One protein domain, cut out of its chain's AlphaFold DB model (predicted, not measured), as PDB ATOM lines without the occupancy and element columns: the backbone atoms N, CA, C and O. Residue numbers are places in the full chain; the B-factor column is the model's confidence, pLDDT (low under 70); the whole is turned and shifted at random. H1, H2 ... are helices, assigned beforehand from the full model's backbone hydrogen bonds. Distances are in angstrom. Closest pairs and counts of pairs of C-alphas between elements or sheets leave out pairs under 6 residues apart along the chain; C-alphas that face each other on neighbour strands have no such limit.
ATOM      1  N   LEU A   4       8.131   3.004 -23.541       79.31
ATOM      2  CA  LEU A   4       8.441   1.869 -22.667       79.31
ATOM      3  C   LEU A   4       9.692   1.126 -23.140       79.31
ATOM      4  O   LEU A   4      10.566   0.839 -22.325       79.31
ATOM      5  N   ALA A   5       9.821   0.899 -24.447       76.06
ATOM      6  CA  ALA A   5      11.011   0.286 -25.034       76.06
ATOM      7  C   ALA A   5      12.273   1.149 -24.824       76.06
ATOM      8  O   ALA A   5      13.364   0.632 -24.572       76.06
ATOM      9  N   GLU A   6      12.135   2.476 -24.882       70.75
ATOM     10  CA  GLU A   6      13.236   3.410 -24.611       70.75
ATOM     11  C   GLU A   6      13.646   3.410 -23.130       70.75
ATOM     12  O   GLU A   6      14.840   3.382 -22.819       70.75
ATOM     13  N   LEU A   7      12.678   3.377 -22.209       77.19
ATOM     14  CA  LEU A   7      12.940   3.268 -20.770       77.19
ATOM     15  C   LEU A   7      13.613   1.941 -20.408       77.19
ATOM     16  O   LEU A   7      14.567   1.934 -19.632       77.19
ATOM     17  N   GLU A   8      13.166   0.834 -20.998       77.50
ATOM     18  CA  GLU A   8      13.784  -0.480 -20.812       77.50
ATOM     19  C   GLU A   8      15.225  -0.510 -21.355       77.50
ATOM     20  O   GLU A   8      16.127  -1.064 -20.720       77.50
ATOM     21  N   SER A   9      15.484   0.165 -22.482       72.94
ATOM     22  CA  SER A   9      16.837   0.334 -23.027       72.94
ATOM     23  C   SER A   9      17.752   1.123 -22.080       72.94
ATOM     24  O   SER A   9      18.871   0.687 -21.796       72.94
ATOM     25  N   MET A  10      17.271   2.243 -21.529       74.62
ATOM     26  CA  MET A  10      18.033   3.050 -20.567       74.62
ATOM     27  C   MET A  10      18.277   2.308 -19.247       74.62
ATOM     28  O   MET A  10      19.396   2.333 -18.734       74.62
ATOM     29  N   ALA A  11      17.276   1.596 -18.720       74.88
ATOM     30  CA  ALA A  11      17.409   0.801 -17.499       74.88
ATOM     31  C   ALA A  11      18.472  -0.303 -17.646       74.88
ATOM     32  O   ALA A  11      19.324  -0.475 -16.772       74.88
ATOM     33  N   ASN A  12      18.498  -0.988 -18.792       72.00
ATOM     34  CA  ASN A  12      19.531  -1.976 -19.103       72.00
ATOM     35  C   ASN A  12      20.937  -1.362 -19.245       72.00
ATOM     36  O   ASN A  12      21.928  -2.008 -18.895       72.00
ATOM     37  N   ASN A  13      21.050  -0.121 -19.731       69.50
ATOM     38  CA  ASN A  13      22.332   0.584 -19.812       69.50
ATOM     39  C   ASN A  13      22.888   0.926 -18.419       69.50
ATOM     40  O   ASN A  13      24.088   0.774 -18.188       69.50
ATOM     41  N   ILE A  14      22.023   1.335 -17.486       68.62
ATOM     42  CA  ILE A  14      22.411   1.693 -16.112       68.62
ATOM     43  C   ILE A  14      22.928   0.468 -15.348       68.62
ATOM     44  O   ILE A  14      24.003   0.532 -14.748       68.62
ATOM     45  N   SER A  15      22.214  -0.661 -15.413       63.75
ATOM     46  CA  SER A  15      22.587  -1.884 -14.685       63.75
ATOM     47  C   SER A  15      23.992  -2.384 -15.035       63.75
ATOM     48  O   SER A  15      24.727  -2.819 -14.158       63.75
ATOM     49  N   LEU A  16      24.407  -2.265 -16.298       60.31
ATOM     50  CA  LEU A  16      25.721  -2.733 -16.755       60.31
ATOM     51  C   LEU A  16      26.834  -1.689 -16.599       60.31
ATOM     52  O   LEU A  16      28.000  -2.054 -16.450       60.31
ATOM     53  N   ALA A  17      26.500  -0.395 -16.621       60.06
ATOM     54  CA  ALA A  17      27.455   0.667 -16.307       60.06
ATOM     55  C   ALA A  17      27.879   0.624 -14.829       60.06
ATOM     56  O   ALA A  17      29.052   0.842 -14.527       60.06
ATOM     57  N   SER A  18      26.945   0.264 -13.938       59.16
ATOM     58  CA  SER A  18      27.171   0.092 -12.497       59.16
ATOM     59  C   SER A  18      28.254  -0.951 -12.171       59.16
ATOM     60  O   SER A  18      29.022  -0.783 -11.227       59.16
ATOM     61  N   GLU A  19      28.383  -2.002 -12.986       58.34
ATOM     62  CA  GLU A  19      29.367  -3.074 -12.770       58.34
ATOM     63  C   GLU A  19      30.757  -2.770 -13.365       58.34
ATOM     64  O   GLU A  19      31.710  -3.526 -13.164       58.34
ATOM     65  N   CYS A  20      30.922  -1.662 -14.098       55.97
ATOM     66  CA  CYS A  20      32.137  -1.388 -14.862       55.97
ATOM     67  C   CYS A  20      33.068  -0.403 -14.139       55.97
ATOM     68  O   CYS A  20      33.117   0.793 -14.442       55.97
ATOM     69  N   ILE A  21      33.870  -0.922 -13.209       67.44
ATOM     70  CA  ILE A  21      34.955  -0.175 -12.555       67.44
ATOM     71  C   ILE A  21      35.975   0.262 -13.626       67.44
ATOM     72  O   ILE A  21      36.333  -0.506 -14.523       67.44
ATOM     73  N   VAL A  22      36.419   1.522 -13.603       72.94
ATOM     74  CA  VAL A  22      37.457   2.025 -14.524       72.94
ATOM     75  C   VAL A  22      38.776   1.330 -14.194       72.94
ATOM     76  O   VAL A  22      39.442   1.670 -13.222       72.94
ATOM     77  N   SER A  23      39.141   0.317 -14.980       81.81
ATOM     78  CA  SER A  23      40.386  -0.424 -14.780       81.81
ATOM     79  C   SER A  23      41.592   0.368 -15.301       81.81
ATOM     80  O   SER A  23      41.498   1.058 -16.318       81.81
ATOM     81  N   ASP A  24      42.768   0.223 -14.676       80.94
ATOM     82  CA  ASP A  24      44.012   0.819 -15.199       80.94
ATOM     83  C   ASP A  24      44.332   0.338 -16.631       80.94
ATOM     84  O   ASP A  24      44.945   1.065 -17.417       80.94
ATOM     85  N   ALA A  25      43.863  -0.857 -17.011       84.94
ATOM     86  CA  ALA A  25      43.966  -1.374 -18.373       84.94
ATOM     87  C   ALA A  25      43.142  -0.550 -19.380       84.94
ATOM     88  O   ALA A  25      43.618  -0.276 -20.487       84.94
ATOM     89  N   ASP A  26      41.937  -0.113 -19.000       83.81
ATOM     90  CA  ASP A  26      41.115   0.779 -19.821       83.81
ATOM     91  C   ASP A  26      41.769   2.150 -19.969       83.81
ATOM     92  O   ASP A  26      41.853   2.669 -21.082       83.81
ATOM     93  N   ILE A  27      42.307   2.694 -18.877       87.12
ATOM     94  CA  ILE A  27      43.010   3.978 -18.887       87.12
ATOM     95  C   ILE A  27      44.206   3.908 -19.844       87.12
ATOM     96  O   ILE A  27      44.297   4.712 -20.773       87.12
ATOM     97  N   ALA A  28      45.073   2.900 -19.705       88.75
ATOM     98  CA  ALA A  28      46.234   2.718 -20.577       88.75
ATOM     99  C   ALA A  28      45.842   2.534 -22.054       88.75
ATOM    100  O   ALA A  28      46.537   3.001 -22.961       88.75
ATOM    101  N   ARG A  29      44.714   1.865 -22.321       88.81
ATOM    102  CA  ARG A  29      44.178   1.706 -23.679       88.81
ATOM    103  C   ARG A  29      43.738   3.046 -24.268       88.81
ATOM    104  O   ARG A  29      44.088   3.345 -25.408       88.81
ATOM    105  N   TRP A  30      43.014   3.861 -23.506       90.25
ATOM    106  CA  TRP A  30      42.533   5.169 -23.956       90.25
ATOM    107  C   TRP A  30      43.670   6.175 -24.148       90.25
ATOM    108  O   TRP A  30      43.659   6.919 -25.128       90.25
ATOM    109  N   GLN A  31      44.698   6.131 -23.295       91.38
ATOM    110  CA  GLN A  31      45.918   6.923 -23.476       91.38
ATOM    111  C   GLN A  31      46.596   6.623 -24.818       91.38
ATOM    112  O   GLN A  31      46.967   7.547 -25.530       91.38
ATOM    113  N   ARG A  32      46.716   5.347 -25.212       90.06
ATOM    114  CA  ARG A  32      47.357   4.962 -26.486       90.06
ATOM    115  C   ARG A  32      46.527   5.301 -27.722       90.06
ATOM    116  O   ARG A  32      47.096   5.610 -28.761       90.06
ATOM    117  N   LEU A  33      45.203   5.182 -27.639       89.62
ATOM    118  CA  LEU A  33      44.318   5.381 -28.794       89.62
ATOM    119  C   LEU A  33      44.106   6.857 -29.130       89.62
ATOM    120  O   LEU A  33      43.984   7.202 -30.303       89.62
ATOM    121  N   PHE A  34      44.049   7.710 -28.110       88.38
ATOM    122  CA  PHE A  34      43.655   9.111 -28.261       88.38
ATOM    123  C   PHE A  34      44.726  10.100 -27.788       88.38
ATOM    124  O   PHE A  34      44.505  11.304 -27.853       88.38
ATOM    125  N   ASN A  35      45.885   9.606 -27.329       90.00
ATOM    126  CA  ASN A  35      46.968  10.404 -26.745       90.00
ATOM    127  C   ASN A  35      46.518  11.268 -25.555       90.00
ATOM    128  O   ASN A  35      47.053  12.350 -25.323       90.00
ATOM    129  N   PHE A  36      45.533  10.791 -24.789       89.06
ATOM    130  CA  PHE A  36      45.077  11.473 -23.580       89.06
ATOM    131  C   PHE A  36      46.078  11.325 -22.434       89.06
ATOM    132  O   PHE A  36      46.770  10.313 -22.297       89.06
ATOM    133  N   THR A  37      46.107  12.323 -21.553       91.12
ATOM    134  CA  THR A  37      46.773  12.200 -20.249       91.12
ATOM    135  C   THR A  37      45.989  11.246 -19.340       91.12
ATOM    136  O   THR A  37      44.828  10.944 -19.611       91.12
ATOM    137  N   LYS A  38      46.599  10.726 -18.260       87.50
ATOM    138  CA  LYS A  38      45.927   9.745 -17.377       87.50
ATOM    139  C   LYS A  38      44.610  10.300 -16.821       87.50
ATOM    140  O   LYS A  38      43.585   9.631 -16.888       87.50
ATOM    141  N   SER A  39      44.643  11.532 -16.322       88.06
ATOM    142  CA  SER A  39      43.480  12.234 -15.774       88.06
ATOM    143  C   SER A  39      42.414  12.517 -16.832       88.06
ATOM    144  O   SER A  39      41.228  12.357 -16.558       88.06
ATOM    145  N   GLU A  40      42.812  12.883 -18.054       89.88
ATOM    146  CA  GLU A  40      41.857  13.081 -19.145       89.88
ATOM    147  C   GLU A  40      41.221  11.760 -19.588       89.88
ATOM    148  O   GLU A  40      40.011  11.702 -19.775       89.88
ATOM    149  N   ALA A  41      42.000  10.682 -19.697       89.56
ATOM    150  CA  ALA A  41      41.483   9.366 -20.052       89.56
ATOM    151  C   ALA A  41      40.443   8.878 -19.034       89.56
ATOM    152  O   ALA A  41      39.383   8.419 -19.445       89.56
ATOM    153  N   VAL A  42      40.704   9.038 -17.731       87.25
ATOM    154  CA  VAL A  42      39.738   8.703 -16.668       87.25
ATOM    155  C   VAL A  42      38.445   9.489 -16.849       87.25
ATOM    156  O   VAL A  42      37.391   8.878 -17.008       87.25
ATOM    157  N   ARG A  43      38.534  10.823 -16.942       88.25
ATOM    158  CA  ARG A  43      37.351  11.680 -17.089       88.25
ATOM    159  C   ARG A  43      36.531  11.304 -18.320       88.25
ATOM    160  O   ARG A  43      35.319  11.194 -18.253       88.25
ATOM    161  N   ARG A  44      37.192  11.041 -19.450       86.94
ATOM    162  CA  ARG A  44      36.514  10.660 -20.696       86.94
ATOM    163  C   ARG A  44      35.874   9.276 -20.620       86.94
ATOM    164  O   ARG A  44      34.843   9.076 -21.253       86.94
ATOM    165  N   ILE A  45      36.469   8.334 -19.890       87.12
ATOM    166  CA  ILE A  45      35.870   7.015 -19.661       87.12
ATOM    167  C   ILE A  45      34.616   7.164 -18.795       87.12
ATOM    168  O   ILE A  45      33.591   6.575 -19.125       87.12
ATOM    169  N   GLU A  46      34.679   7.968 -17.735       84.81
ATOM    170  CA  GLU A  46      33.541   8.256 -16.855       84.81
ATOM    171  C   GLU A  46      32.416   8.967 -17.612       84.81
ATOM    172  O   GLU A  46      31.287   8.485 -17.615       84.81
ATOM    173  N   ASP A  47      32.728  10.043 -18.338       86.19
ATOM    174  CA  ASP A  47      31.774  10.778 -19.175       86.19
ATOM    175  C   ASP A  47      31.128   9.854 -20.218       86.19
ATOM    176  O   ASP A  47      29.922   9.893 -20.453       86.19
ATOM    177  N   TYR A  48      31.927   8.986 -20.846       82.56
ATOM    178  CA  TYR A  48      31.433   8.054 -21.853       82.56
ATOM    179  C   TYR A  48      30.512   6.982 -21.261       82.56
ATOM    180  O   TYR A  48      29.552   6.596 -21.932       82.56
ATOM    181  N   ARG A  49      30.808   6.495 -20.048       78.56
ATOM    182  CA  ARG A  49      30.012   5.484 -19.332       78.56
ATOM    183  C   ARG A  49      28.735   6.066 -18.723       78.56
ATOM    184  O   ARG A  49      27.737   5.360 -18.673       78.56
ATOM    185  N   ASN A  50      28.757   7.338 -18.331       79.69
ATOM    186  CA  ASN A  50      27.599   8.067 -17.805       79.69
ATOM    187  C   ASN A  50      26.635   8.575 -18.892       79.69
ATOM    188  O   ASN A  50      25.619   9.196 -18.582       79.69
ATOM    189  N   ASP A  51      26.929   8.329 -20.166       80.44
ATOM    190  CA  ASP A  51      26.046   8.685 -21.270       80.44
ATOM    191  C   ASP A  51      25.054   7.551 -21.570       80.44
ATOM    192  O   ASP A  51      25.284   6.684 -22.419       80.44
ATOM    193  N   TYR A  52      23.931   7.579 -20.852       71.00
ATOM    194  CA  TYR A  52      22.849   6.593 -20.951       71.00
ATOM    195  C   TYR A  52      21.960   6.770 -22.188       71.00
ATOM    196  O   TYR A  52      21.142   5.898 -22.482       71.00
ATOM    197  N   THR A  53      22.127   7.875 -22.923       71.81
ATOM    198  CA  THR A  53      21.322   8.203 -24.111       71.81
ATOM    199  C   THR A  53      21.812   7.502 -25.376       71.81
ATOM    200  O   THR A  53      21.155   7.545 -26.417       71.81
ATOM    201  N   LYS A  54      22.965   6.824 -25.309       68.25
ATOM    202  CA  LYS A  54      23.516   6.087 -26.444       68.25
ATOM    203  C   LYS A  54      22.635   4.898 -26.799       68.25
ATOM    204  O   LYS A  54      22.412   3.993 -25.994       68.25
ATOM    205  N   THR A  55      22.226   4.857 -28.063       64.38
ATOM    206  CA  THR A  55      21.613   3.678 -28.669       64.38
ATOM    207  C   THR A  55      22.631   2.545 -28.675       64.38
ATOM    208  O   THR A  55      23.583   2.512 -29.459       64.38
ATOM    209  N   ARG A  56      22.459   1.603 -27.746       63.62
ATOM    210  CA  ARG A  56      23.290   0.410 -27.691       63.62
ATOM    211  C   ARG A  56      23.043  -0.391 -28.957       63.62
ATOM    212  O   ARG A  56      21.927  -0.815 -29.241       63.62
ATOM    213  N   THR A  57      24.104  -0.610 -29.721       61.44
ATOM    214  CA  THR A  57      24.084  -1.575 -30.814       61.44
ATOM    215  C   THR A  57      23.694  -2.933 -30.224       61.44
ATOM    216  O   THR A  57      24.407  -3.440 -29.354       61.44
ATOM    217  N   SER A  58      22.532  -3.465 -30.617       62.03
ATOM    218  CA  SER A  58      22.008  -4.727 -30.090       62.03
ATOM    219  C   SER A  58      22.996  -5.869 -30.345       62.03
ATOM    220  O   SER A  58      23.779  -5.820 -31.299       62.03
ATOM    221  N   GLU A  59      22.981  -6.906 -29.502       57.19
ATOM    222  CA  GLU A  59      23.849  -8.078 -29.708       57.19
ATOM    223  C   GLU A  59      23.580  -8.720 -31.080       57.19
ATOM    224  O   GLU A  59      24.511  -9.192 -31.710       57.19
ATOM    225  N   GLU A  60      22.353  -8.634 -31.604       58.53
ATOM    226  CA  GLU A  60      21.983  -9.064 -32.963       58.53
ATOM    227  C   GLU A  60      22.696  -8.265 -34.076       58.53
ATOM    228  O   GLU A  60      23.161  -8.818 -35.081       58.53
ATOM    229  N   LEU A  61      22.878  -6.954 -33.884       65.56
ATOM    230  CA  LEU A  61      23.723  -6.151 -34.770       65.56
ATOM    231  C   LEU A  61      25.201  -6.539 -34.623       65.56
ATOM    232  O   LEU A  61      25.926  -6.617 -35.618       65.56
ATOM    233  N   TRP A  62      25.663  -6.817 -33.403       69.81
ATOM    234  CA  TRP A  62      27.039  -7.255 -33.171       69.81
ATOM    235  C   TRP A  62      27.322  -8.643 -33.735       69.81
ATOM    236  O   TRP A  62      28.393  -8.820 -34.308       69.81
ATOM    237  N   THR A  63      26.400  -9.602 -33.655       64.19
ATOM    238  CA  THR A  63      26.539 -10.941 -34.251       64.19
ATOM    239  C   THR A  63      26.527 -10.895 -35.772       64.19
ATOM    240  O   THR A  63      27.139 -11.754 -36.392       64.19
ATOM    241  N   THR A  64      25.935  -9.867 -36.383       66.38
ATOM    242  CA  THR A  64      26.040  -9.617 -37.830       66.38
ATOM    243  C   THR A  64      27.410  -9.027 -38.210       66.38
ATOM    244  O   THR A  64      28.016  -9.395 -39.219       66.38
ATOM    245  N   ILE A  65      27.964  -8.138 -37.376       64.19
ATOM    246  CA  ILE A  65      29.272  -7.494 -37.611       64.19
ATOM    247  C   ILE A  65      30.443  -8.431 -37.256       64.19
ATOM    248  O   ILE A  65      31.498  -8.382 -37.897       64.19
ATOM    249  N   ARG A  66      30.272  -9.299 -36.253       63.06
ATOM    250  CA  ARG A  66      31.303 -10.198 -35.719       63.06
ATOM    251  C   ARG A  66      31.881 -11.154 -36.776       63.06
ATOM    252  O   ARG A  66      33.094 -11.098 -36.949       63.06
TER     253      ARG A  66
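What this domain is: This is residues 4 to 66 of the 186 residues of an uncharacterized protein of Cladophialophora yegresii CBS 114405 (UniProt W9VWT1). The model is a long, loose arrangement of four helices: H1 and H3 lie mostly one beyond the other along the longest axis, with the last residues of H3 coming back to the last residues of H1, and H2 packs about perpendicular on H3 at the end away from H1. From this body residues 57 to 66, with the short helix H4, stick out on their own. The printed part has 63 residues with four named helices, in the order H1, H2, H3, H4, and no named strand; the class is all helix. The whole is loose, with a radius of gyration of the C-alphas of 13.9 A, and elongated, spanning 39 by 25 by 17 A.

How they stand to each other: H1, residues 4 to 18, touches no helix. A tight link of 5 residues joins it to H2, residues 24 to 34, and the two helices are apart. A tight link of 3 residues follows, and then H3, residues 38 to 49. H2 and H3 touch, with the C-alphas of Ile 27 and Ala 41 the closest, 5.7 A apart; their lines are about perpendicular, at 85 degrees. H1 and H3 are close but not clearly touching: their closest C-alphas, those of Ala 17 and Arg 49, are 6.2 A apart. They run opposite ways at a shallow tilt of 30 degrees, with their centres 20.9 A apart. H4, residues 59 to 66, follows H3 after a short link of 9 residues and is apart from H1, H2 and H3. In H2, H3 and H4 every O i to N i+4 pair is within hydrogen-bond range; in H1 10 of 11 are.

Where its parts are: H1 begins at C-alpha 4, at (8.441, 1.869, -22.667), and is 21.4 A long from first to last C-alpha. H2 measures 15.5 A from C-alpha 24 to C-alpha 34. H3 begins at C-alpha 38, at (45.927, 9.745, -17.377), and measures 16.6 A to C-alpha 49. H4 measures 9.8 A and ends at C-alpha 66, at (31.303, -10.198, -35.719).

The domain as a whole: The two C-alphas farthest apart are those of Leu 4 and Thr 37, at 39.8 A. Without residues 57 to 66, which stand free, the body has 53 residues and spans 40 by 18 by 14 A. The printed part has no cut, and no link is long. The mean pLDDT of the printed part is 76.1; residues 13 to 21 and 54 to 66 are under 70.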